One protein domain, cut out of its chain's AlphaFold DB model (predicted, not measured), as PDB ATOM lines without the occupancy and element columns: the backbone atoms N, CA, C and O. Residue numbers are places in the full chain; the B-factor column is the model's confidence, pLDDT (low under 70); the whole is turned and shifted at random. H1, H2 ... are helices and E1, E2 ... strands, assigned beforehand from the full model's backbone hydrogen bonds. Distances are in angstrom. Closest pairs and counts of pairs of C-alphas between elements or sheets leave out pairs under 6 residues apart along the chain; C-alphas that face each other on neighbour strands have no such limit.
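This is residues 36 to 203 of the 515 residues of the protein "Putative Threonine/Serine exporter" of Bifidobacterium magnum (UniProt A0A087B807). A small wall of three strands, E1 to E3, stands at one end, with H2 and H3 over one of its faces and H4 and H7 on the far side of these helices, so that the four helices make a bundle. H5 packs steeply on H4, H6 packs on H5 at the end away from the sheet, and short H1 packs on part of H2. The printed part has 168 residues with seven named helices and three named strands, in the order H1 H2 H3 E1 E2 E3 H4 H5 H6 H7; the antiparallel sheet has the order E1 E2 E3. It is mostly helix and compact, with a radius of gyration of the C-alphas of 15.4 A and spans of 44 by 37 by 27 A.

Begin at the meander, each strand the antiparallel neighbour of the one before: E1, residues 89 to 94, E2, 98 to 104, and E3, 109 to 115. Look at N 91 and O 102, 2.9 A apart, and N 101 and O 112, 2.8 A, within hydrogen-bond range. H2, residues 51 to 67, and H3, residues 72 to 86, are a helical hairpin on the same face, making two layers, helices on one face of a sheet. Their heights over the sheet are 8.5 A and 7.9 A. H2 and H3 touch, closest at the C-alphas of Ile 58 and Met 79, 5.4 A, opposite ways at a shallow tilt of 28 degrees. H4, residues 123 to 139, touches H2, closest at C-alphas Ile 126 and Ala 65, 6.1 A. H7, residues 190 to 201, touches H2 the same way at a shallow tilt of 11 degrees, closest at C-alphas Glu 201 and Leu 64, 6.8 A. H5, residues 150 to 159, touches H4 at a steep tilt of 68 degrees, only just short of about perpendicular; the closest C-alphas, Ser 153 and His 131, are 4.8 A apart. H6, residues 166 to 175, touches H5, closest at C-alphas Leu 169 and Ile 156, 6.0 A. H1, residues 36 to 40, touches residues 52 to 56 of H2, closest at C-alphas Ile 38 and Ala 53, 4.7 A. Every O i to N i+4 pair is within hydrogen-bond range in H1, H2, H4, H5, H6 and H7; in H3, 9 of 11 are.

Find C-alpha 89 at (-0.200, 11.041, -37.246); E1 runs 15.7 A from there, E2 19.7 A and E3 20.1 A. H2 starts at C-alpha 51, (-0.826, 21.454, -39.712), and runs 23.9 A; H3 runs 21.9 A, H4 24.5 A. H7 runs 16.4 A to C-alpha 201 at (-14.545, 23.350, -22.030).

The C-alphas farthest apart, of Lys 107 and Lys 175, are 46.6 A apart. The printed part has no cut. The link from H6 to H7, residues 176 to 189, is long. Mean pLDDT of the printed part is 83.9; residue 36 and residues 161 to 185 are under 70.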
ATOM      1  N   GLU A  36      -1.363  32.995 -34.871       67.12
ATOM      2  CA  GLU A  36      -1.389  33.618 -36.195       67.12
ATOM      3  C   GLU A  36      -1.609  32.578 -37.301       67.12
ATOM      4  O   GLU A  36      -2.392  32.809 -38.224       67.12
ATOM      5  N   ASP A  37      -0.974  31.409 -37.196       70.38
ATOM      6  CA  ASP A  37      -1.132  30.330 -38.174       70.38
ATOM      7  C   ASP A  37      -2.512  29.661 -38.088       70.38
ATOM      8  O   ASP A  37      -3.075  29.257 -39.106       70.38
ATOM      9  N   ILE A  38      -3.111  29.598 -36.895       77.31
ATOM     10  CA  ILE A  38      -4.475  29.078 -36.713       77.31
ATOM     11  C   ILE A  38      -5.521  30.072 -37.221       77.31
ATOM     12  O   ILE A  38      -6.498  29.672 -37.860       77.31
ATOM     13  N   GLU A  39      -5.333  31.364 -36.949       77.50
ATOM     14  CA  GLU A  39      -6.248  32.426 -37.372       77.50
ATOM     15  C   GLU A  39      -6.349  32.522 -38.899       77.50
ATOM     16  O   GLU A  39      -7.438  32.769 -39.426       77.50
ATOM     17  N   ARG A  40      -5.252  32.250 -39.622       81.69
ATOM     18  CA  ARG A  40      -5.241  32.195 -41.095       81.69
ATOM     19  C   ARG A  40      -6.203  31.148 -41.654       81.69
ATOM     20  O   ARG A  40      -6.887  31.424 -42.637       81.69
ATOM     21  N   ASP A  41      -6.291  29.988 -41.007       86.88
ATOM     22  CA  ASP A  41      -7.125  28.863 -41.444       86.88
ATOM     23  C   ASP A  41      -8.468  28.756 -40.715       86.88
ATOM     24  O   ASP A  41      -9.210  27.789 -40.898       86.88
ATOM     25  N   TRP A  42      -8.828  29.761 -39.916       85.38
ATOM     26  CA  TRP A  42     -10.001  29.714 -39.042       85.38
ATOM     27  C   TRP A  42     -11.301  29.372 -39.782       85.38
ATOM     28  O   TRP A  42     -12.108  28.565 -39.320       85.38
ATOM     29  N   ASN A  43     -11.497  29.952 -40.967       89.00
ATOM     30  CA  ASN A  43     -12.690  29.726 -41.789       89.00
ATOM     31  C   ASN A  43     -12.484  28.666 -42.884       89.00
ATOM     32  O   ASN A  43     -13.425  28.366 -43.621       89.00
ATOM     33  N   SER A  44     -11.281  28.102 -42.994       90.00
ATOM     34  CA  SER A  44     -10.953  27.068 -43.972       90.00
ATOM     35  C   SER A  44     -11.603  25.731 -43.583       90.00
ATOM     36  O   SER A  44     -11.780  25.442 -42.391       90.00
ATOM     37  N   PRO A  45     -11.955  24.872 -44.557       93.44
ATOM     38  CA  PRO A  45     -12.303  23.479 -44.289       93.44
ATOM     39  C   PRO A  45     -11.199  22.775 -43.489       93.44
ATOM     40  O   PRO A  45     -10.029  22.842 -43.859       93.44
ATOM     41  N   VAL A  46     -11.547  22.030 -42.433       92.38
ATOM     42  CA  VAL A  46     -10.544  21.425 -41.524       92.38
ATOM     43  C   VAL A  46      -9.576  20.486 -42.255       92.38
ATOM     44  O   VAL A  46      -8.411  20.386 -41.888       92.38
ATOM     45  N   ARG A  47     -10.027  19.799 -43.313       91.12
ATOM     46  CA  ARG A  47      -9.163  18.925 -44.128       91.12
ATOM     47  C   ARG A  47      -8.108  19.686 -44.926       91.12
ATOM     48  O   ARG A  47      -7.033  19.141 -45.171       91.12
ATOM     49  N   GLU A  48      -8.415  20.915 -45.307       91.31
ATOM     50  CA  GLU A  48      -7.569  21.770 -46.142       91.31
ATOM     51  C   GLU A  48      -6.688  22.699 -45.303       91.31
ATOM     52  O   GLU A  48      -5.673  23.170 -45.800       91.31
ATOM     53  N   ALA A  49      -7.034  22.900 -44.029       90.88
ATOM     54  CA  ALA A  49      -6.257  23.698 -43.093       90.88
ATOM     55  C   ALA A  49      -4.825  23.163 -42.892       90.88
ATOM     56  O   ALA A  49      -4.552  21.959 -43.015       90.88
ATOM     57  N   GLY A  50      -3.917  24.066 -42.536       90.69
ATOM     58  CA  GLY A  50      -2.532  23.782 -42.204       90.69
ATOM     59  C   GLY A  50      -2.372  22.897 -40.969       90.69
ATOM     60  O   GLY A  50      -3.294  22.683 -40.170       90.69
ATOM     61  N   ILE A  51      -1.160  22.366 -40.807       91.44
ATOM     62  CA  ILE A  51      -0.826  21.454 -39.712       91.44
ATOM     63  C   ILE A  51      -1.034  22.098 -38.335       91.44
ATOM     64  O   ILE A  51      -1.479  21.401 -37.426       91.44
ATOM     65  N   ALA A  52      -0.801  23.407 -38.176       88.69
ATOM     66  CA  ALA A  52      -1.019  24.125 -36.916       88.69
ATOM     67  C   ALA A  52      -2.495  24.080 -36.482       88.69
ATOM     68  O   ALA A  52      -2.819  23.616 -35.385       88.69
ATOM     69  N   ALA A  53      -3.412  24.453 -37.382       89.19
ATOM     70  CA  ALA A  53      -4.852  24.419 -37.133       89.19
ATOM     71  C   ALA A  53      -5.353  23.001 -36.817       89.19
ATOM     72  O   ALA A  53      -6.066  22.792 -35.834       89.19
ATOM     73  N   LYS A  54      -4.933  21.995 -37.590       93.12
ATOM     74  CA  LYS A  54      -5.321  20.601 -37.333       93.12
ATOM     75  C   LYS A  54      -4.746  20.060 -36.019       93.12
ATOM     76  O   LYS A  54      -5.467  19.408 -35.263       93.12
ATOM     77  N   SER A  55      -3.478  20.360 -35.724       92.31
ATOM     78  CA  SER A  55      -2.824  19.967 -34.469       92.31
ATOM     79  C   SER A  55      -3.567  20.560 -33.278       92.31
ATOM     80  O   SER A  55      -3.912  19.828 -32.356       92.31
ATOM     81  N   SER A  56      -3.930  21.843 -33.341       90.81
ATOM     82  CA  SER A  56      -4.651  22.524 -32.262       90.81
ATOM     83  C   SER A  56      -5.963  21.827 -31.869       90.81
ATOM     84  O   SER A  56      -6.267  21.699 -30.683       90.81
ATOM     85  N   ILE A  57      -6.719  21.295 -32.837       92.31
ATOM     86  CA  ILE A  57      -7.943  20.521 -32.585       92.31
ATOM     87  C   ILE A  57      -7.610  19.224 -31.837       92.31
ATOM     88  O   ILE A  57      -8.243  18.910 -30.826       92.31
ATOM     89  N   ILE A  58      -6.611  18.478 -32.320       94.81
ATOM     90  CA  ILE A  58      -6.189  17.193 -31.743       94.81
ATOM     91  C   ILE A  58      -5.716  17.394 -30.299       94.81
ATOM     92  O   ILE A  58      -6.172  16.685 -29.395       94.81
ATOM     93  N   VAL A  59      -4.842  18.377 -30.054       93.31
ATOM     94  CA  VAL A  59      -4.281  18.588 -28.717       93.31
ATOM     95  C   VAL A  59      -5.322  19.168 -27.751       93.31
ATOM     96  O   VAL A  59      -5.358  18.751 -26.593       93.31
ATOM     97  N   ARG A  60      -6.264  20.014 -28.204       93.19
ATOM     98  CA  ARG A  60      -7.392  20.463 -27.358       93.19
ATOM     99  C   ARG A  60      -8.307  19.312 -26.937       93.19
ATOM    100  O   ARG A  60      -8.745  19.288 -25.786       93.19
ATOM    101  N   VAL A  61      -8.574  18.336 -27.809       95.62
ATOM    102  CA  VAL A  61      -9.312  17.118 -27.417       95.62
ATOM    103  C   VAL A  61      -8.542  16.345 -26.347       95.62
ATOM    104  O   VAL A  61      -9.135  15.963 -25.334       95.62
ATOM    105  N   GLY A  62      -7.228  16.179 -26.525       95.38
ATOM    106  CA  GLY A  62      -6.356  15.552 -25.531       95.38
ATOM    107  C   GLY A  62      -6.404  16.265 -24.175       95.38
ATOM    108  O   GLY A  62      -6.665  15.637 -23.148       95.38
ATOM    109  N   MET A  63      -6.259  17.591 -24.175       93.88
ATOM    110  CA  MET A  63      -6.333  18.448 -22.986       93.88
ATOM    111  C   MET A  63      -7.676  18.309 -22.252       93.88
ATOM    112  O   MET A  63      -7.724  18.149 -21.027       93.88
ATOM    113  N   LEU A  64      -8.794  18.338 -22.985       93.69
ATOM    114  CA  LEU A  64     -10.128  18.182 -22.401       93.69
ATOM    115  C   LEU A  64     -10.345  16.776 -21.828       93.69
ATOM    116  O   LEU A  64     -10.969  16.648 -20.772       93.69
ATOM    117  N   ALA A  65      -9.817  15.737 -22.479       94.62
ATOM    118  CA  ALA A  65      -9.882  14.365 -21.987       94.62
ATOM    119  C   ALA A  65      -9.030  14.171 -20.720       94.62
ATOM    120  O   ALA A  65      -9.515  13.600 -19.737       94.62
ATOM    121  N   LEU A  66      -7.800  14.694 -20.704       94.00
ATOM    122  CA  LEU A  66      -6.902  14.608 -19.553       94.00
ATOM    123  C   LEU A  66      -7.454  15.388 -18.350       94.00
ATOM    124  O   LEU A  66      -7.533  14.844 -17.250       94.00
ATOM    125  N   SER A  67      -7.954  16.613 -18.561       91.81
ATOM    126  CA  SER A  67      -8.591  17.413 -17.497       91.81
ATOM    127  C   SER A  67      -9.873  16.777 -16.939       91.81
ATOM    128  O   SER A  67     -10.281  17.069 -15.813       91.81
ATOM    129  N   ALA A  68     -10.523  15.898 -17.710       92.81
ATOM    130  CA  ALA A  68     -11.662  15.105 -17.261       92.81
ATOM    131  C   ALA A  68     -11.258  13.876 -16.427       92.81
ATOM    132  O   ALA A  68     -12.139  13.170 -15.928       92.81
ATOM    133  N   GLY A  69      -9.957  13.614 -16.279       90.94
ATOM    134  CA  GLY A  69      -9.397  12.504 -15.513       90.94
ATOM    135  C   GLY A  69      -9.171  11.233 -16.325       90.94
ATOM    136  O   GLY A  69      -8.768  10.226 -15.741       90.94
ATOM    137  N   SER A  70      -9.411  11.257 -17.643       92.12
ATOM    138  CA  SER A  70      -9.205  10.108 -18.535       92.12
ATOM    139  C   SER A  70      -7.790   9.538 -18.401       92.12
ATOM    140  O   SER A  70      -6.867  10.278 -18.066       92.12
ATOM    141  N   SER A  71      -7.617   8.232 -18.612       89.88
ATOM    142  CA  SER A  71      -6.312   7.561 -18.491       89.88
ATOM    143  C   SER A  71      -5.378   7.963 -19.640       89.88
ATOM    144  O   SER A  71      -5.870   8.337 -20.708       89.88
ATOM    145  N   GLY A  72      -4.057   7.891 -19.440       90.00
ATOM    146  CA  GLY A  72      -3.072   8.294 -20.455       90.00
ATOM    147  C   GLY A  72      -3.286   7.571 -21.786       90.00
ATOM    148  O   GLY A  72      -3.377   8.197 -22.844       90.00
ATOM    149  N   PHE A  73      -3.527   6.260 -21.719       87.88
ATOM    150  CA  PHE A  73      -3.880   5.446 -22.882       87.88
ATOM    151  C   PHE A  73      -5.146   5.941 -23.605       87.88
ATOM    152  O   PHE A  73      -5.148   6.089 -24.826       87.88
ATOM    153  N   HIS A  74      -6.223   6.229 -22.868       90.00
ATOM    154  CA  HIS A  74      -7.484   6.667 -23.475       90.00
ATOM    155  C   HIS A  74      -7.380   8.078 -24.077       90.00
ATOM    156  O   HIS A  74      -7.979   8.343 -25.112       90.00
ATOM    157  N   VAL A  75      -6.592   8.976 -23.478       94.19
ATOM    158  CA  VAL A  75      -6.295  10.293 -24.068       94.19
ATOM    159  C   VAL A  75      -5.601  10.131 -25.425       94.19
ATOM    160  O   VAL A  75      -6.023  10.752 -26.399       94.19
ATOM    161  N   ARG A  76      -4.590   9.255 -25.519       93.25
ATOM    162  CA  ARG A  76      -3.883   8.965 -26.780       93.25
ATOM    163  C   ARG A  76      -4.815   8.396 -27.851       93.25
ATOM    164  O   ARG A  76      -4.793   8.876 -28.981       93.25
ATOM    165  N   ASP A  77      -5.674   7.447 -27.483       91.94
ATOM    166  CA  ASP A  77      -6.680   6.851 -28.377       91.94
ATOM    167  C   ASP A  77      -7.656   7.902 -28.944       91.94
ATOM    168  O   ASP A  77      -7.943   7.941 -30.143       91.94
ATOM    169  N   MET A  78      -8.105   8.840 -28.104       95.25
ATOM    170  CA  MET A  78      -8.956   9.956 -28.527       95.25
ATOM    171  C   MET A  78      -8.228  10.917 -29.478       95.25
ATOM    172  O   MET A  78      -8.813  11.365 -30.464       95.25
ATOM    173  N   MET A  79      -6.949  11.206 -29.227       95.94
ATOM    174  CA  MET A  79      -6.125  12.029 -30.121       95.94
ATOM    175  C   MET A  79      -5.879  11.332 -31.468       95.94
ATOM    176  O   MET A  79      -6.003  11.966 -32.515       95.94
ATOM    177  N   HIS A  80      -5.614  10.021 -31.470       94.56
ATOM    178  CA  HIS A  80      -5.499   9.201 -32.687       94.56
ATOM    179  C   HIS A  80      -6.796   9.201 -33.495       94.56
ATOM    180  O   HIS A  80      -6.774   9.420 -34.707       94.56
ATOM    181  N   SER A  81      -7.929   9.052 -32.809       93.62
ATOM    182  CA  SER A  81      -9.268   9.079 -33.406       93.62
ATOM    183  C   SER A  81      -9.607  10.412 -34.089       93.62
ATOM    184  O   SER A  81     -10.424  10.439 -35.009       93.62
ATOM    185  N   MET A  82      -8.998  11.517 -33.645       94.94
ATOM    186  CA  MET A  82      -9.121  12.837 -34.277       94.94
ATOM    187  C   MET A  82      -8.119  13.040 -35.419       94.94
ATOM    188  O   MET A  82      -8.447  13.690 -36.409       94.94
ATOM    189  N   ALA A  83      -6.911  12.486 -35.302       94.56
ATOM    190  CA  ALA A  83      -5.843  12.644 -36.287       94.56
ATOM    191  C   ALA A  83      -6.097  11.847 -37.580       94.56
ATOM    192  O   ALA A  83      -5.855  12.347 -38.681       94.56
ATOM    193  N   TYR A  84      -6.650  10.635 -37.460       91.81
ATOM    194  CA  TYR A  84      -6.920   9.739 -38.590       91.81
ATOM    195  C   TYR A  84      -7.742  10.371 -39.737       91.81
ATOM    196  O   TYR A  84      -7.261  10.372 -40.874       91.81
ATOM    197  N   PRO A  85      -8.936  10.963 -39.507       92.81
ATOM    198  CA  PRO A  85      -9.742  11.570 -40.577       92.81
ATOM    199  C   PRO A  85      -9.119  12.839 -41.193       92.81
ATOM    200  O   PRO A  85      -9.607  13.316 -42.225       92.81
ATOM    201  N   LEU A  86      -8.079  13.389 -40.554       93.88
ATOM    202  CA  LEU A  86      -7.307  14.550 -41.003       93.88
ATOM    203  C   LEU A  86      -6.045  14.166 -41.783       93.88
ATOM    204  O   LEU A  86      -5.314  15.059 -42.204       93.88
ATOM    205  N   HIS A  87      -5.803  12.865 -41.987       92.44
ATOM    206  CA  HIS A  87      -4.570  12.335 -42.576       92.44
ATOM    207  C   HIS A  87      -3.315  12.768 -41.810       92.44
ATOM    208  O   HIS A  87      -2.280  13.067 -42.400       92.44
ATOM    209  N   MET A  88      -3.418  12.796 -40.481       93.62
ATOM    210  CA  MET A  88      -2.315  13.123 -39.588       93.62
ATOM    211  C   MET A  88      -1.956  11.945 -38.696       93.62
ATOM    212  O   MET A  88      -2.807  11.147 -38.300       93.62
ATOM    213  N   HIS A  89      -0.687  11.892 -38.317       95.12
ATOM    214  CA  HIS A  89      -0.200  11.041 -37.246       95.12
ATOM    215  C   HIS A  89       0.128  11.898 -36.032       95.12
ATOM    216  O   HIS A  89       0.765  12.944 -36.156       95.12
ATOM    217  N   VAL A  90      -0.277  11.435 -34.853       95.06
ATOM    218  CA  VAL A  90       0.078  12.069 -33.586       95.06
ATOM    219  C   VAL A  90       0.767  11.062 -32.677       95.06
ATOM    220  O   VAL A  90       0.306   9.935 -32.491       95.06
ATOM    221  N   ARG A  91       1.896  11.469 -32.114       94.44
ATOM    222  CA  ARG A  91       2.580  10.770 -31.033       94.44
ATOM    223  C   ARG A  91       2.482  11.659 -29.809       94.44
ATOM    224  O   ARG A  91       2.942  12.790 -29.872       94.44
ATOM    225  N   ALA A  92       1.886  11.160 -28.736       93.12
ATOM    226  CA  ALA A  92       1.726  11.923 -27.509       93.12
ATOM    227  C   ALA A  92       2.312  11.165 -26.318       93.12
ATOM    228  O   ALA A  92       2.092   9.957 -26.203       93.12
ATOM    229  N   ASP A  93       3.033  11.881 -25.460       93.00
ATOM    230  CA  ASP A  93       3.319  11.490 -24.084       93.00
ATOM    231  C   ASP A  93       2.297  12.188 -23.177       93.00
ATOM    232  O   ASP A  93       2.067  13.395 -23.300       93.00
ATOM    233  N   VAL A  94       1.601  11.419 -22.340       93.00
ATOM    234  CA  VAL A  94       0.463  11.905 -21.546       93.00
ATOM    235  C   VAL A  94       0.728  11.654 -20.071       93.00
ATOM    236  O   VAL A  94       0.515  10.561 -19.544       93.00
ATOM    237  N   ASN A  95       1.116  12.717 -19.384       91.81
ATOM    238  CA  ASN A  95       1.377  12.735 -17.956       91.81
ATOM    239  C   ASN A  95       0.095  13.052 -17.161       91.81
ATOM    240  O   ASN A  95      -1.015  13.104 -17.693       91.81
ATOM    241  N   LEU A  96       0.216  13.219 -15.843       88.94
ATOM    242  CA  LEU A  96      -0.906  13.509 -14.947       88.94
ATOM    243  C   LEU A  96      -1.528  14.889 -15.210       88.94
ATOM    244  O   LEU A  96      -2.747  15.046 -15.104       88.94
ATOM    245  N   THR A  97      -0.694  15.884 -15.503       90.00
ATOM    246  CA  THR A  97      -1.093  17.290 -15.675       90.00
ATOM    247  C   THR A  97      -0.625  17.887 -16.988       90.00
ATOM    248  O   THR A  97      -0.884  19.057 -17.220       90.00
ATOM    249  N   ASP A  98       0.035  17.133 -17.850       91.75
ATOM    250  CA  ASP A  98       0.623  17.678 -19.065       91.75
ATOM    251  C   ASP A  98       0.586  16.672 -20.214       91.75
ATOM    252  O   ASP A  98       0.439  15.463 -20.013       91.75
ATOM    253  N   ILE A  99       0.629  17.207 -21.431       93.31
ATOM    254  CA  ILE A  99       0.649  16.446 -22.677       93.31
ATOM    255  C   ILE A  99       1.744  17.031 -23.553       93.31
ATOM    256  O   ILE A  99       1.694  18.216 -23.874       93.31
ATOM    257  N   GLU A 100       2.665  16.191 -24.004       94.19
ATOM    258  CA  GLU A 100       3.600  16.518 -25.077       94.19
ATOM    259  C   GLU A 100       3.176  15.757 -26.332       94.19
ATOM    260  O   GLU A 100       3.211  14.529 -26.365       94.19
ATOM    261  N   ALA A 101       2.730  16.470 -27.364       94.25
ATOM    262  CA  ALA A 101       2.158  15.886 -28.568       94.25
ATOM    263  C   ALA A 101       2.884  16.358 -29.825       94.25
ATOM    264  O   ALA A 101       2.830  17.525 -30.197       94.25
ATOM    265  N   THR A 102       3.494  15.422 -30.542       95.38
ATOM    266  CA  THR A 102       4.059  15.648 -31.868       95.38
ATOM    267  C   THR A 102       3.062  15.218 -32.938       95.38
ATOM    268  O   THR A 102       2.759  14.031 -33.073       95.38
ATOM    269  N   CYS A 103       2.593  16.174 -33.729       94.12
ATOM    270  CA  CYS A 103       1.706  15.969 -34.866       94.12
ATOM    271  C   CYS A 103       2.487  16.062 -36.185       94.12
ATOM    272  O   CYS A 103       3.378  16.898 -36.327       94.12
ATOM    273  N   THR A 104       2.168  15.212 -37.163       94.50
ATOM    274  CA  THR A 104       2.771  15.243 -38.503       94.50
ATOM    275  C   THR A 104       1.755  14.881 -39.581       94.50
ATOM    276  O   THR A 104       0.943  13.975 -39.397       94.50
ATOM    277  N   ASP A 105       1.816  15.573 -40.714       91.69
ATOM    278  CA  ASP A 105       1.042  15.284 -41.931       91.69
ATOM    279  C   ASP A 105       1.876  14.521 -42.988       91.69
ATOM    280  O   ASP A 105       1.464  14.357 -44.137       91.69
ATOM    281  N   GLY A 106       3.077  14.066 -42.604       88.88
ATOM    282  CA  GLY A 106       4.051  13.405 -43.473       88.88
ATOM    283  C   GLY A 106       5.073  14.344 -44.123       88.88
ATOM    284  O   GLY A 106       6.097  13.858 -44.602       88.88
ATOM    285  N   LYS A 107       4.847  15.663 -44.113       89.06
ATOM    286  CA  LYS A 107       5.782  16.674 -44.638       89.06
ATOM    287  C   LYS A 107       6.299  17.580 -43.533       89.06
ATOM    288  O   LYS A 107       7.503  17.774 -43.401       89.06
ATOM    289  N   GLU A 108       5.379  18.092 -42.733       89.94
ATOM    290  CA  GLU A 108       5.638  19.004 -41.635       89.94
ATOM    291  C   GLU A 108       5.424  18.291 -40.301       89.94
ATOM    292  O   GLU A 108       4.793  17.226 -40.196       89.94
ATOM    293  N   ARG A 109       6.022  18.857 -39.257       92.56
ATOM    294  CA  ARG A 109       5.928  18.332 -37.903       92.56
ATOM    295  C   ARG A 109       5.901  19.484 -36.918       92.56
ATOM    296  O   ARG A 109       6.776  20.341 -36.960       92.56
ATOM    297  N   ILE A 110       4.928  19.448 -36.019       90.81
ATOM    298  CA  ILE A 110       4.795  20.390 -34.911       90.81
ATOM    299  C   ILE A 110       4.754  19.580 -33.621       90.81
ATOM    300  O   ILE A 110       4.106  18.533 -33.566       90.81
ATOM    301  N   THR A 111       5.468  20.048 -32.601       91.75
ATOM    302  CA  THR A 111       5.385  19.505 -31.244       91.75
ATOM    303  C   THR A 111       4.771  20.556 -30.342       91.75
ATOM    304  O   THR A 111       5.273  21.672 -30.265       91.75
ATOM    305  N   GLU A 112       3.708  20.166 -29.652       87.12
ATOM    306  CA  GLU A 112       2.945  20.995 -28.731       87.12
ATOM    307  C   GLU A 112       3.104  20.454 -27.316       87.12
ATOM    308  O   GLU A 112       3.011  19.244 -27.098       87.12
ATOM    309  N   VAL A 113       3.295  21.347 -26.350       89.50
ATOM    310  CA  VAL A 113       3.307  20.997 -24.925       89.50
ATOM    311  C   VAL A 113       2.180  21.746 -24.238       89.50
ATOM    312  O   VAL A 113       2.138  22.971 -24.286       89.50
ATOM    313  N   ILE A 114       1.282  21.009 -23.588       87.19
ATOM    314  CA  ILE A 114       0.163  21.568 -22.831       87.19
ATOM    315  C   ILE A 114       0.329  21.246 -21.359       87.19
ATOM    316  O   ILE A 114       0.507  20.085 -21.006       87.19
ATOM    317  N   ASN A 115       0.152  22.254 -20.504       86.75
ATOM    318  CA  ASN A 115       0.075  22.088 -19.054       86.75
ATOM    319  C   ASN A 115      -1.332  22.407 -18.530       86.75
ATOM    320  O   ASN A 115      -1.931  23.426 -18.868       86.75
ATOM    321  N   LEU A 116      -1.840  21.547 -17.650       85.06
ATOM    322  CA  LEU A 116      -3.095  21.708 -16.928       85.06
ATOM    323  C   LEU A 116      -2.832  22.259 -15.518       85.06
ATOM    324  O   LEU A 116      -1.979  21.742 -14.796       85.06
ATOM    325  N   PRO A 117      -3.627  23.236 -15.049       73.88
ATOM    326  CA  PRO A 117      -3.427  23.868 -13.744       73.88
ATOM    327  C   PRO A 117      -3.870  22.975 -12.578       73.88
ATOM    328  O   PRO A 117      -3.525  23.217 -11.422       73.88
ATOM    329  N   SER A 118      -4.703  21.972 -12.858       78.75
ATOM    330  CA  SER A 118      -5.244  21.062 -11.858       78.75
ATOM    331  C   SER A 118      -5.720  19.769 -12.502       78.75
ATOM    332  O   SER A 118      -6.117  19.756 -13.666       78.75
ATOM    333  N   THR A 119      -5.753  18.705 -11.707       82.88
ATOM    334  CA  THR A 119      -6.383  17.441 -12.079       82.88
ATOM    335  C   THR A 119      -7.819  17.394 -11.566       82.88
ATOM    336  O   THR A 119      -8.173  17.994 -10.548       82.88
ATOM    337  N   GLY A 120      -8.677  16.670 -12.273       86.12
ATOM    338  CA  GLY A 120     -10.077  16.523 -11.909       86.12
ATOM    339  C   GLY A 120     -10.678  15.267 -12.510       86.12
ATOM    340  O   GLY A 120     -10.046  14.571 -13.296       86.12
ATOM    341  N   VAL A 121     -11.912  14.964 -12.113       92.19
ATOM    342  CA  VAL A 121     -12.679  13.853 -12.682       92.19
ATOM    343  C   VAL A 121     -14.021  14.399 -13.136       92.19
ATOM    344  O   VAL A 121     -14.796  14.911 -12.327       92.19
ATOM    345  N   ASN A 122     -14.290  14.296 -14.433       94.44
ATOM    346  CA  ASN A 122     -15.553  14.697 -15.028       94.44
ATOM    347  C   ASN A 122     -15.999  13.662 -16.064       94.44
ATOM    348  O   ASN A 122     -15.734  13.773 -17.258       94.44
ATOM    349  N   THR A 123     -16.709  12.649 -15.588       94.19
ATOM    350  CA  THR A 123     -17.189  11.536 -16.423       94.19
ATOM    351  C   THR A 123     -18.215  11.959 -17.473       94.19
ATOM    352  O   THR A 123     -18.277  11.354 -18.541       94.19
ATOM    353  N   GLU A 124     -18.979  13.026 -17.227       93.62
ATOM    354  CA  GLU A 124     -19.821  13.628 -18.259       93.62
ATOM    355  C   GLU A 124     -18.979  14.190 -19.407       93.62
ATOM    356  O   GLU A 124     -19.310  13.951 -20.565       93.62
ATOM    357  N   ARG A 125     -17.879  14.895 -19.113       93.12
ATOM    358  CA  ARG A 125     -16.991  15.424 -20.157       93.12
ATOM    359  C   ARG A 125     -16.362  14.297 -20.974       93.12
ATOM    360  O   ARG A 125     -16.338  14.405 -22.193       93.12
ATOM    361  N   ILE A 126     -15.937  13.203 -20.333       94.62
ATOM    362  CA  ILE A 126     -15.445  12.005 -21.041       94.62
ATOM    363  C   ILE A 126     -16.519  11.480 -22.007       94.62
ATOM    364  O   ILE A 126     -16.247  11.261 -23.183       94.62
ATOM    365  N   TRP A 127     -17.756  11.330 -21.530       93.62
ATOM    366  CA  TRP A 127     -18.870  10.851 -22.349       93.62
ATOM    367  C   TRP A 127     -19.215  11.788 -23.515       93.62
ATOM    368  O   TRP A 127     -19.458  11.321 -24.628       93.62
ATOM    369  N   LEU A 128     -19.216  13.103 -23.286       92.94
ATOM    370  CA  LEU A 128     -19.468  14.097 -24.330       92.94
ATOM    371  C   LEU A 128     -18.341  14.145 -25.366       92.94
ATOM    372  O   LEU A 128     -18.625  14.339 -26.544       92.94
ATOM    373  N   LEU A 129     -17.088  13.933 -24.963       94.94
ATOM    374  CA  LEU A 129     -15.966  13.876 -25.897       94.94
ATOM    375  C   LEU A 129     -16.029  12.636 -26.804       94.94
ATOM    376  O   LEU A 129     -15.750  12.768 -27.991       94.94
ATOM    377  N   GLU A 130     -16.466  11.467 -26.312       94.38
ATOM    378  CA  GLU A 130     -16.724  10.309 -27.194       94.38
ATOM    379  C   GLU A 130     -17.780  10.660 -28.269       94.38
ATOM    380  O   GLU A 130     -17.618  10.324 -29.443       94.38
ATOM    381  N   HIS A 131     -18.840  11.396 -27.899       92.81
ATOM    382  CA  HIS A 131     -19.844  11.881 -28.858       92.81
ATOM    383  C   HIS A 131     -19.284  12.944 -29.807       92.81
ATOM    384  O   HIS A 131     -19.641  12.961 -30.981       92.81
ATOM    385  N   PHE A 132     -18.404  13.821 -29.325       94.62
ATOM    386  CA  PHE A 132     -17.757  14.840 -30.145       94.62
ATOM    387  C   PHE A 132     -16.871  14.212 -31.221       94.62
ATOM    388  O   PHE A 132     -16.953  14.607 -32.380       94.62
ATOM    389  N   ILE A 133     -16.085  13.195 -30.868       95.06
ATOM    390  CA  ILE A 133     -15.225  12.487 -31.822       95.06
ATOM    391  C   ILE A 133     -16.068  11.755 -32.873       95.06
ATOM    392  O   ILE A 133     -15.747  11.797 -34.061       95.06
ATOM    393  N   ASP A 134     -17.172  11.125 -32.467       93.00
ATOM    394  CA  ASP A 134     -18.106  10.498 -33.407       93.00
ATOM    395  C   ASP A 134     -18.768  11.538 -34.331       93.00
ATOM    396  O   ASP A 134     -18.862  11.320 -35.537       93.00
ATOM    397  N   TRP A 135     -19.198  12.685 -33.789       92.69
ATOM    398  CA  TRP A 135     -19.730  13.812 -34.569       92.69
ATOM    399  C   TRP A 135     -18.723  14.310 -35.607       92.69
ATOM    400  O   TRP A 135     -19.052  14.431 -36.788       92.69
ATOM    401  N   PHE A 136     -17.482  14.533 -35.181       93.62
ATOM    402  CA  PHE A 136     -16.396  15.004 -36.029       93.62
ATOM    403  C   PHE A 136     -16.094  14.020 -37.168       93.62
ATOM    404  O   PHE A 136     -16.079  14.404 -38.338       93.62
ATOM    405  N   ASN A 137     -15.942  12.730 -36.855       92.12
ATOM    406  CA  ASN A 137     -15.654  11.700 -37.854       92.12
ATOM    407  C   ASN A 137     -16.787  11.524 -38.875       92.12
ATOM    408  O   ASN A 137     -16.523  11.353 -40.067       92.12
ATOM    409  N   MET A 138     -18.051  11.627 -38.456       89.06
ATOM    410  CA  MET A 138     -19.182  11.602 -39.389       89.06
ATOM    411  C   MET A 138     -19.233  12.829 -40.293       89.06
ATOM    412  O   MET A 138     -19.516  12.684 -41.480       89.06
ATOM    413  N   ARG A 139     -18.959  14.029 -39.761       89.25
ATOM    414  CA  ARG A 139     -18.880  15.268 -40.557       89.25
ATOM    415  C   ARG A 139     -17.791  15.192 -41.628       89.25
ATOM    416  O   ARG A 139     -17.909  15.849 -42.655       89.25
ATOM    417  N   LEU A 140     -16.773  14.361 -41.405       90.00
ATOM    418  CA  LEU A 140     -15.708  14.061 -42.359       90.00
ATOM    419  C   LEU A 140     -15.957  12.775 -43.181       90.00
ATOM    420  O   LEU A 140     -15.147  12.423 -44.034       90.00
ATOM    421  N   GLY A 141     -17.071  12.068 -42.974       86.62
ATOM    422  CA  GLY A 141     -17.448  10.886 -43.759       86.62
ATOM    423  C   GLY A 141     -16.702   9.588 -43.419       86.62
ATOM    424  O   GLY A 141     -16.716   8.668 -44.230       86.62
ATOM    425  N   VAL A 142     -16.058   9.491 -42.249       84.44
ATOM    426  CA  VAL A 142     -15.304   8.292 -41.814       84.44
ATOM    427  C   VAL A 142     -16.171   7.308 -41.010       84.44
ATOM    428  O   VAL A 142     -15.905   6.109 -41.004       84.44
ATOM    429  N   GLY A 143     -17.257   7.783 -40.388       83.69
ATOM    430  CA  GLY A 143     -18.173   6.969 -39.575       83.69
ATOM    431  C   GLY A 143     -18.057   7.269 -38.080       83.69
ATOM    432  O   GLY A 143     -17.656   8.365 -37.703       83.69
ATOM    433  N   THR A 144     -18.441   6.320 -37.225       86.75
ATOM    434  CA  THR A 144     -18.340   6.444 -35.760       86.75
ATOM    435  C   THR A 144     -17.425   5.382 -35.165       86.75
ATOM    436  O   THR A 144     -17.317   4.270 -35.682       86.75
ATOM    437  N   ILE A 145     -16.782   5.726 -34.052       86.38
ATOM    438  CA  ILE A 145     -15.796   4.896 -33.355       86.38
ATOM    439  C   ILE A 145     -16.397   4.369 -32.047       86.38
ATOM    440  O   ILE A 145     -16.366   3.163 -31.777       86.38
ATOM    441  N   TYR A 146     -17.000   5.253 -31.248       85.50
ATOM    442  CA  TYR A 146     -17.415   4.944 -29.879       85.50
ATOM    443  C   TYR A 146     -18.852   4.424 -29.792       85.50
ATOM    444  O   TYR A 146     -19.112   3.475 -29.037       85.50
ATOM    445  N   HIS A 147     -19.770   5.009 -30.565       86.75
ATOM    446  CA  HIS A 147     -21.201   4.695 -30.554       86.75
ATOM    447  C   HIS A 147     -21.666   4.113 -31.895       86.75
ATOM    448  O   HIS A 147     -21.242   4.549 -32.959       86.75
ATOM    449  N   SER A 148     -22.578   3.131 -31.877       77.81
ATOM    450  CA  SER A 148     -23.093   2.512 -33.115       77.81
ATOM    451  C   SER A 148     -24.043   3.414 -33.907       77.81
ATOM    452  O   SER A 148     -24.192   3.241 -35.112       77.81
ATOM    453  N   GLN A 149     -24.704   4.364 -33.245       74.81
ATOM    454  CA  GLN A 149     -25.725   5.220 -33.845       74.81
ATOM    455  C   GLN A 149     -25.247   6.667 -33.891       74.81
ATOM    456  O   GLN A 149     -25.490   7.452 -32.978       74.81
ATOM    457  N   GLY A 150     -24.598   7.027 -34.993       72.06
ATOM    458  CA  GLY A 150     -23.990   8.344 -35.139       72.06
ATOM    459  C   GLY A 150     -24.956   9.532 -35.088       72.06
ATOM    460  O   GLY A 150     -24.619  10.576 -34.543       72.06
ATOM    461  N   HIS A 151     -26.208   9.385 -35.528       73.50
ATOM    462  CA  HIS A 151     -27.190  10.483 -35.479       73.50
ATOM    463  C   HIS A 151     -27.411  11.070 -34.066       73.50
ATOM    464  O   HIS A 151     -27.773  12.241 -33.925       73.50
ATOM    465  N   ILE A 152     -27.160  10.289 -33.014       80.12
ATOM    466  CA  ILE A 152     -27.264  10.731 -31.618       80.12
ATOM    467  C   ILE A 152     -26.123  11.669 -31.270       80.12
ATOM    468  O   ILE A 152     -26.366  12.714 -30.676       80.12
ATOM    469  N   SER A 153     -24.904  11.335 -31.693       84.81
ATOM    470  CA  SER A 153     -23.740  12.206 -31.565       84.81
ATOM    471  C   SER A 153     -23.986  13.541 -32.260       84.81
ATOM    472  O   SER A 153     -23.755  14.584 -31.659       84.81
ATOM    473  N   ASN A 154     -24.587  13.534 -33.457       82.00
ATOM    474  CA  ASN A 154     -25.004  14.775 -34.119       82.00
ATOM    475  C   ASN A 154     -25.999  15.587 -33.292       82.00
ATOM    476  O   ASN A 154     -25.831  16.793 -33.138       82.00
ATOM    477  N   THR A 155     -27.020  14.931 -32.745       81.69
ATOM    478  CA  THR A 155     -28.052  15.608 -31.952       81.69
ATOM    479  C   THR A 155     -27.453  16.217 -30.687       81.69
ATOM    480  O   THR A 155     -27.617  17.406 -30.442       81.69
ATOM    481  N   ILE A 156     -26.686  15.434 -29.925       83.69
ATOM    482  CA  ILE A 156     -26.073  15.872 -28.667       83.69
ATOM    483  C   ILE A 156     -25.113  17.037 -28.905       83.69
ATOM    484  O   ILE A 156     -25.187  18.029 -28.185       83.69
ATOM    485  N   ILE A 157     -24.230  16.941 -29.904       86.38
ATOM    486  CA  ILE A 157     -23.210  17.970 -30.130       86.38
ATOM    487  C   ILE A 157     -23.812  19.268 -30.666       86.38
ATOM    488  O   ILE A 157     -23.421  20.345 -30.220       86.38
ATOM    489  N   ASN A 158     -24.811  19.190 -31.545       81.62
ATOM    490  CA  ASN A 158     -25.496  20.383 -32.044       81.62
ATOM    491  C   ASN A 158     -26.365  21.042 -30.957       81.62
ATOM    492  O   ASN A 158     -26.464  22.266 -30.897       81.62
ATOM    493  N   GLU A 159     -26.971  20.254 -30.064       80.88
ATOM    494  CA  GLU A 159     -27.791  20.775 -28.965       80.88
ATOM    495  C   GLU A 159     -26.969  21.316 -27.782       80.88
ATOM    496  O   GLU A 159     -27.531  22.049 -26.962       80.88
ATOM    497  N   LEU A 160     -25.656  21.034 -27.694       78.25
ATOM    498  CA  LEU A 160     -24.772  21.561 -26.636       78.25
ATOM    499  C   LEU A 160     -24.868  23.085 -26.494       78.25
ATOM    500  O   LEU A 160     -24.813  23.589 -25.377       78.25
ATOM    501  N   ALA A 161     -25.053  23.811 -27.602       67.44
ATOM    502  CA  ALA A 161     -25.177  25.269 -27.601       67.44
ATOM    503  C   ALA A 161     -26.487  25.773 -26.966       67.44
ATOM    504  O   ALA A 161     -26.585  26.933 -26.572       67.44
ATOM    505  N   THR A 162     -27.508  24.916 -26.876       65.88
ATOM    506  CA  THR A 162     -28.862  25.293 -26.440       65.88
ATOM    507  C   THR A 162     -29.183  24.868 -25.010       65.88
ATOM    508  O   THR A 162     -30.058  25.464 -24.382       65.88
ATOM    509  N   THR A 163     -28.517  23.830 -24.485       62.03
ATOM    510  CA  THR A 163     -28.891  23.205 -23.208       62.03
ATOM    511  C   THR A 163     -27.675  22.814 -22.363       62.03
ATOM    512  O   THR A 163     -26.928  21.898 -22.693       62.03
ATOM    513  N   ASP A 164     -27.572  23.395 -21.164       58.94
ATOM    514  CA  ASP A 164     -26.505  23.109 -20.187       58.94
ATOM    515  C   ASP A 164     -26.613  21.730 -19.498       58.94
ATOM    516  O   ASP A 164     -25.779  21.368 -18.669       58.94
ATOM    517  N   ASN A 165     -27.627  20.907 -19.786       59.25
ATOM    518  CA  ASN A 165     -27.978  19.746 -18.955       59.25
ATOM    519  C   ASN A 165     -27.935  18.409 -19.726       59.25
ATOM    520  O   ASN A 165     -28.854  18.104 -20.486       59.25
ATOM    521  N   ALA A 166     -26.908  17.571 -19.510       55.28
ATOM    522  CA  ALA A 166     -26.706  16.322 -20.266       55.28
ATOM    523  C   ALA A 166     -27.803  15.273 -20.047       55.28
ATOM    524  O   ALA A 166     -28.100  14.461 -20.926       55.28
ATOM    525  N   ALA A 167     -28.455  15.294 -18.881       51.62
ATOM    526  CA  ALA A 167     -29.611  14.442 -18.622       51.62
ATOM    527  C   ALA A 167     -30.806  14.823 -19.514       51.62
ATOM    528  O   ALA A 167     -31.546  13.943 -19.950       51.62
ATOM    529  N   LYS A 168     -30.964  16.119 -19.828       57.69
ATOM    530  CA  LYS A 168     -31.966  16.600 -20.787       57.69
ATOM    531  C   LYS A 168     -31.537  16.310 -22.222       57.69
ATOM    532  O   LYS A 168     -32.357  15.759 -22.935       57.69
ATOM    533  N   LEU A 169     -30.265  16.512 -22.581       58.75
ATOM    534  CA  LEU A 169     -29.709  16.142 -23.895       58.75
ATOM    535  C   LEU A 169     -29.918  14.654 -24.216       58.75
ATOM    536  O   LEU A 169     -30.481  14.311 -25.248       58.75
ATOM    537  N   SER A 170     -29.573  13.746 -23.295       50.81
ATOM    538  CA  SER A 170     -29.817  12.303 -23.490       50.81
ATOM    539  C   SER A 170     -31.311  11.941 -23.536       50.81
ATOM    540  O   SER A 170     -31.688  10.944 -24.144       50.81
ATOM    541  N   ALA A 171     -32.189  12.719 -22.892       54.72
ATOM    542  CA  ALA A 171     -33.639  12.530 -22.949       54.72
ATOM    543  C   ALA A 171     -34.280  13.156 -24.203       54.72
ATOM    544  O   ALA A 171     -35.272  12.632 -24.701       54.72
ATOM    545  N   GLN A 172     -33.729  14.258 -24.710       54.94
ATOM    546  CA  GLN A 172     -34.159  14.963 -25.917       54.94
ATOM    547  C   GLN A 172     -33.709  14.209 -27.165       54.94
ATOM    548  O   GLN A 172     -34.548  13.961 -28.029       54.94
ATOM    549  N   ALA A 173     -32.476  13.693 -27.178       54.22
ATOM    550  CA  ALA A 173     -31.991  12.756 -28.188       54.22
ATOM    551  C   ALA A 173     -32.855  11.481 -28.268       54.22
ATOM    552  O   ALA A 173     -33.045  10.930 -29.344       54.22
ATOM    553  N   ALA A 174     -33.441  11.037 -27.146       51.94
ATOM    554  CA  ALA A 174     -34.391   9.921 -27.124       51.94
ATOM    555  C   ALA A 174     -35.795  10.286 -27.653       51.94
ATOM    556  O   ALA A 174     -36.519   9.407 -28.112       51.94
ATOM    557  N   LYS A 175     -36.197  11.565 -27.572       52.28
ATOM    558  CA  LYS A 175     -37.490  12.064 -28.077       52.28
ATOM    559  C   LYS A 175     -37.440  12.431 -29.559       52.28
ATOM    560  O   LYS A 175     -38.435  12.254 -30.252       52.28
ATOM    561  N   HIS A 176     -36.300  12.913 -30.050       48.56
ATOM    562  CA  HIS A 176     -36.056  13.163 -31.471       48.56
ATOM    563  C   HIS A 176     -35.614  11.874 -32.174       48.56
ATOM    564  O   HIS A 176     -34.532  11.775 -32.745       48.56
ATOM    565  N   GLY A 177     -36.485  10.865 -32.148       41.75
ATOM    566  CA  GLY A 177     -36.386   9.762 -33.092       41.75
ATOM    567  C   GLY A 177     -36.621  10.284 -34.513       41.75
ATOM    568  O   GLY A 177     -37.567  11.033 -34.760       41.75
ATOM    569  N   THR A 178     -35.802   9.839 -35.469       40.38
ATOM    570  CA  THR A 178     -36.064   9.960 -36.920       40.38
ATOM    571  C   THR A 178     -36.038  11.370 -37.532       40.38
ATOM    572  O   THR A 178     -36.825  11.690 -38.416       40.38
ATOM    573  N   ARG A 179     -35.058  12.211 -37.186       41.06
ATOM    574  CA  ARG A 179     -34.547  13.184 -38.172       41.06
ATOM    575  C   ARG A 179     -33.086  12.881 -38.451       41.06
ATOM    576  O   ARG A 179     -32.205  13.260 -37.689       41.06
ATOM    577  N   ILE A 180     -32.845  12.170 -39.551       41.78
ATOM    578  CA  ILE A 180     -31.521  12.087 -40.166       41.78
ATOM    579  C   ILE A 180     -31.188  13.519 -40.583       41.78
ATOM    580  O   ILE A 180     -31.663  13.994 -41.611       41.78
ATOM    581  N   HIS A 181     -30.448  14.247 -39.750       44.50
ATOM    582  CA  HIS A 181     -29.800  15.458 -40.222       44.50
ATOM    583  C   HIS A 181     -28.732  14.966 -41.195       44.50
ATOM    584  O   HIS A 181     -27.753  14.346 -40.770       44.50
ATOM    585  N   MET A 182     -28.982  15.129 -42.498       43.91
ATOM    586  CA  MET A 182     -27.946  14.900 -43.497       43.91
ATOM    587  C   MET A 182     -26.716  15.728 -43.094       43.91
ATOM    588  O   MET A 182     -26.890  16.810 -42.516       43.91
ATOM    589  N   PRO A 183     -25.484  15.242 -43.330       52.94
ATOM    590  CA  PRO A 183     -24.315  16.099 -43.185       52.94
ATOM    591  C   PRO A 183     -24.594  17.400 -43.946       52.94
ATOM    592  O   PRO A 183     -25.076  17.357 -45.077       52.94
ATOM    593  N   SER A 184     -24.391  18.546 -43.286       55.56
ATOM    594  CA  SER A 184     -24.501  19.847 -43.952       55.56
ATOM    595  C   SER A 184     -23.679  19.788 -45.232       55.56
ATOM    596  O   SER A 184     -22.542  19.325 -45.189       55.56
ATOM    597  N   GLU A 185     -24.229  20.273 -46.343       60.38
ATOM    598  CA  GLU A 185     -23.482  20.391 -47.603       60.38
ATOM    599  C   GLU A 185     -22.232  21.272 -47.445       60.38
ATOM    600  O   GLU A 185     -21.309  21.196 -48.252       60.38
ATOM    601  N   LYS A 186     -22.178  22.097 -46.388       79.00
ATOM    602  CA  LYS A 186     -21.015  22.927 -46.083       79.00
ATOM    603  C   LYS A 186     -19.899  22.115 -45.417       79.00
ATOM    604  O   LYS A 186     -20.170  21.431 -44.422       79.00
ATOM    605  N   PRO A 187     -18.648  22.254 -45.893       86.00
ATOM    606  CA  PRO A 187     -17.500  21.625 -45.261       86.00
ATOM    607  C   PRO A 187     -17.344  22.122 -43.820       86.00
ATOM    608  O   PRO A 187     -17.538  23.302 -43.534       86.00
ATOM    609  N   LEU A 188     -16.999  21.207 -42.912       90.88
ATOM    610  CA  LEU A 188     -16.698  21.526 -41.517       90.88
ATOM    611  C   LEU A 188     -15.462  22.435 -41.465       90.88
ATOM    612  O   LEU A 188     -14.419  22.058 -42.003       90.88
ATOM    613  N   THR A 189     -15.582  23.599 -40.828       91.88
ATOM    614  CA  THR A 189     -14.494  24.586 -40.704       91.88
ATOM    615  C   THR A 189     -13.762  24.472 -39.367       91.88
ATOM    616  O   THR A 189     -14.296  23.919 -38.402       91.88
ATOM    617  N   VAL A 190     -12.537  25.000 -39.291       88.88
ATOM    618  CA  VAL A 190     -11.726  25.012 -38.055       88.88
ATOM    619  C   VAL A 190     -12.453  25.753 -36.923       88.88
ATOM    620  O   VAL A 190     -12.546  25.245 -35.802       88.88
ATOM    621  N   ALA A 191     -13.070  26.894 -37.240       84.94
ATOM    622  CA  ALA A 191     -13.888  27.684 -36.327       84.94
ATOM    623  C   ALA A 191     -15.049  26.892 -35.714       84.94
ATOM    624  O   ALA A 191     -15.270  26.960 -34.505       84.94
ATOM    625  N   GLU A 192     -15.793  26.132 -36.527       88.19
ATOM    626  CA  GLU A 192     -16.921  25.322 -36.048       88.19
ATOM    627  C   GLU A 192     -16.451  24.268 -35.038       88.19
ATOM    628  O   GLU A 192     -17.082  24.062 -33.999       88.19
ATOM    629  N   VAL A 193     -15.311  23.627 -35.303       91.06
ATOM    630  CA  VAL A 193     -14.749  22.608 -34.410       91.06
ATOM    631  C   VAL A 193     -14.303  23.217 -33.087       91.06
ATOM    632  O   VAL A 193     -14.681  22.712 -32.028       91.06
ATOM    633  N   HIS A 194     -13.558  24.325 -33.122       89.56
ATOM    634  CA  HIS A 194     -13.165  25.020 -31.898       89.56
ATOM    635  C   HIS A 194     -14.355  25.572 -31.127       89.56
ATOM    636  O   HIS A 194     -14.350  25.501 -29.903       89.56
ATOM    637  N   HIS A 195     -15.403  26.032 -31.808       86.38
ATOM    638  CA  HIS A 195     -16.627  26.461 -31.149       86.38
ATOM    639  C   HIS A 195     -17.262  25.323 -30.338       86.38
ATOM    640  O   HIS A 195     -17.593  25.504 -29.167       86.38
ATOM    641  N   HIS A 196     -17.377  24.122 -30.908       88.69
ATOM    642  CA  HIS A 196     -17.892  22.968 -30.167       88.69
ATOM    643  C   HIS A 196     -16.957  22.518 -29.030       88.69
ATOM    644  O   HIS A 196     -17.445  22.128 -27.966       88.69
ATOM    645  N   LEU A 197     -15.635  22.621 -29.200       89.50
ATOM    646  CA  LEU A 197     -14.672  22.378 -28.119       89.50
ATOM    647  C   LEU A 197     -14.810  23.408 -26.985       89.50
ATOM    648  O   LEU A 197     -14.808  23.023 -25.816       89.50
ATOM    649  N   ASP A 198     -15.021  24.688 -27.306       88.38
ATOM    650  CA  ASP A 198     -15.256  25.756 -26.328       88.38
ATOM    651  C   ASP A 198     -16.513  25.483 -25.492       88.38
ATOM    652  O   ASP A 198     -16.519  25.715 -24.280       88.38
ATOM    653  N   LEU A 199     -17.578  24.961 -26.113       87.62
ATOM    654  CA  LEU A 199     -18.802  24.571 -25.407       87.62
ATOM    655  C   LEU A 199     -18.544  23.440 -24.398       87.62
ATOM    656  O   LEU A 199     -19.103  23.455 -23.299       87.62
ATOM    657  N   LEU A 200     -17.686  22.474 -24.737       89.25
ATOM    658  CA  LEU A 200     -17.300  21.378 -23.839       89.25
ATOM    659  C   LEU A 200     -16.393  21.849 -22.695       89.25
ATOM    660  O   LEU A 200     -16.526  21.381 -21.558       89.25
ATOM    661  N   GLU A 201     -15.485  22.775 -22.988       87.75
ATOM    662  CA  GLU A 201     -14.545  23.350 -22.030       87.75
ATOM    663  C   GLU A 201     -15.261  24.204 -20.978       87.75
ATOM    664  O   GLU A 201     -15.110  23.980 -19.774       87.75
ATOM    665  N   ARG A 202     -16.119  25.129 -21.431       86.06
ATOM    666  CA  ARG A 202     -16.841  26.100 -20.587       86.06
ATOM    667  C   ARG A 202     -18.004  25.489 -19.809       86.06
ATOM    668  O   ARG A 202     -18.640  26.168 -18.996       86.06
ATOM    669  N   ARG A 203     -18.300  24.211 -20.044       84.81
ATOM    670  CA  ARG A 203     -19.409  23.507 -19.413       84.81
ATOM    671  C   ARG A 203     -19.223  23.445 -17.898       84.81
ATOM    672  O   ARG A 203     -18.241  22.899 -17.389       84.81
TER     673      ARG A 203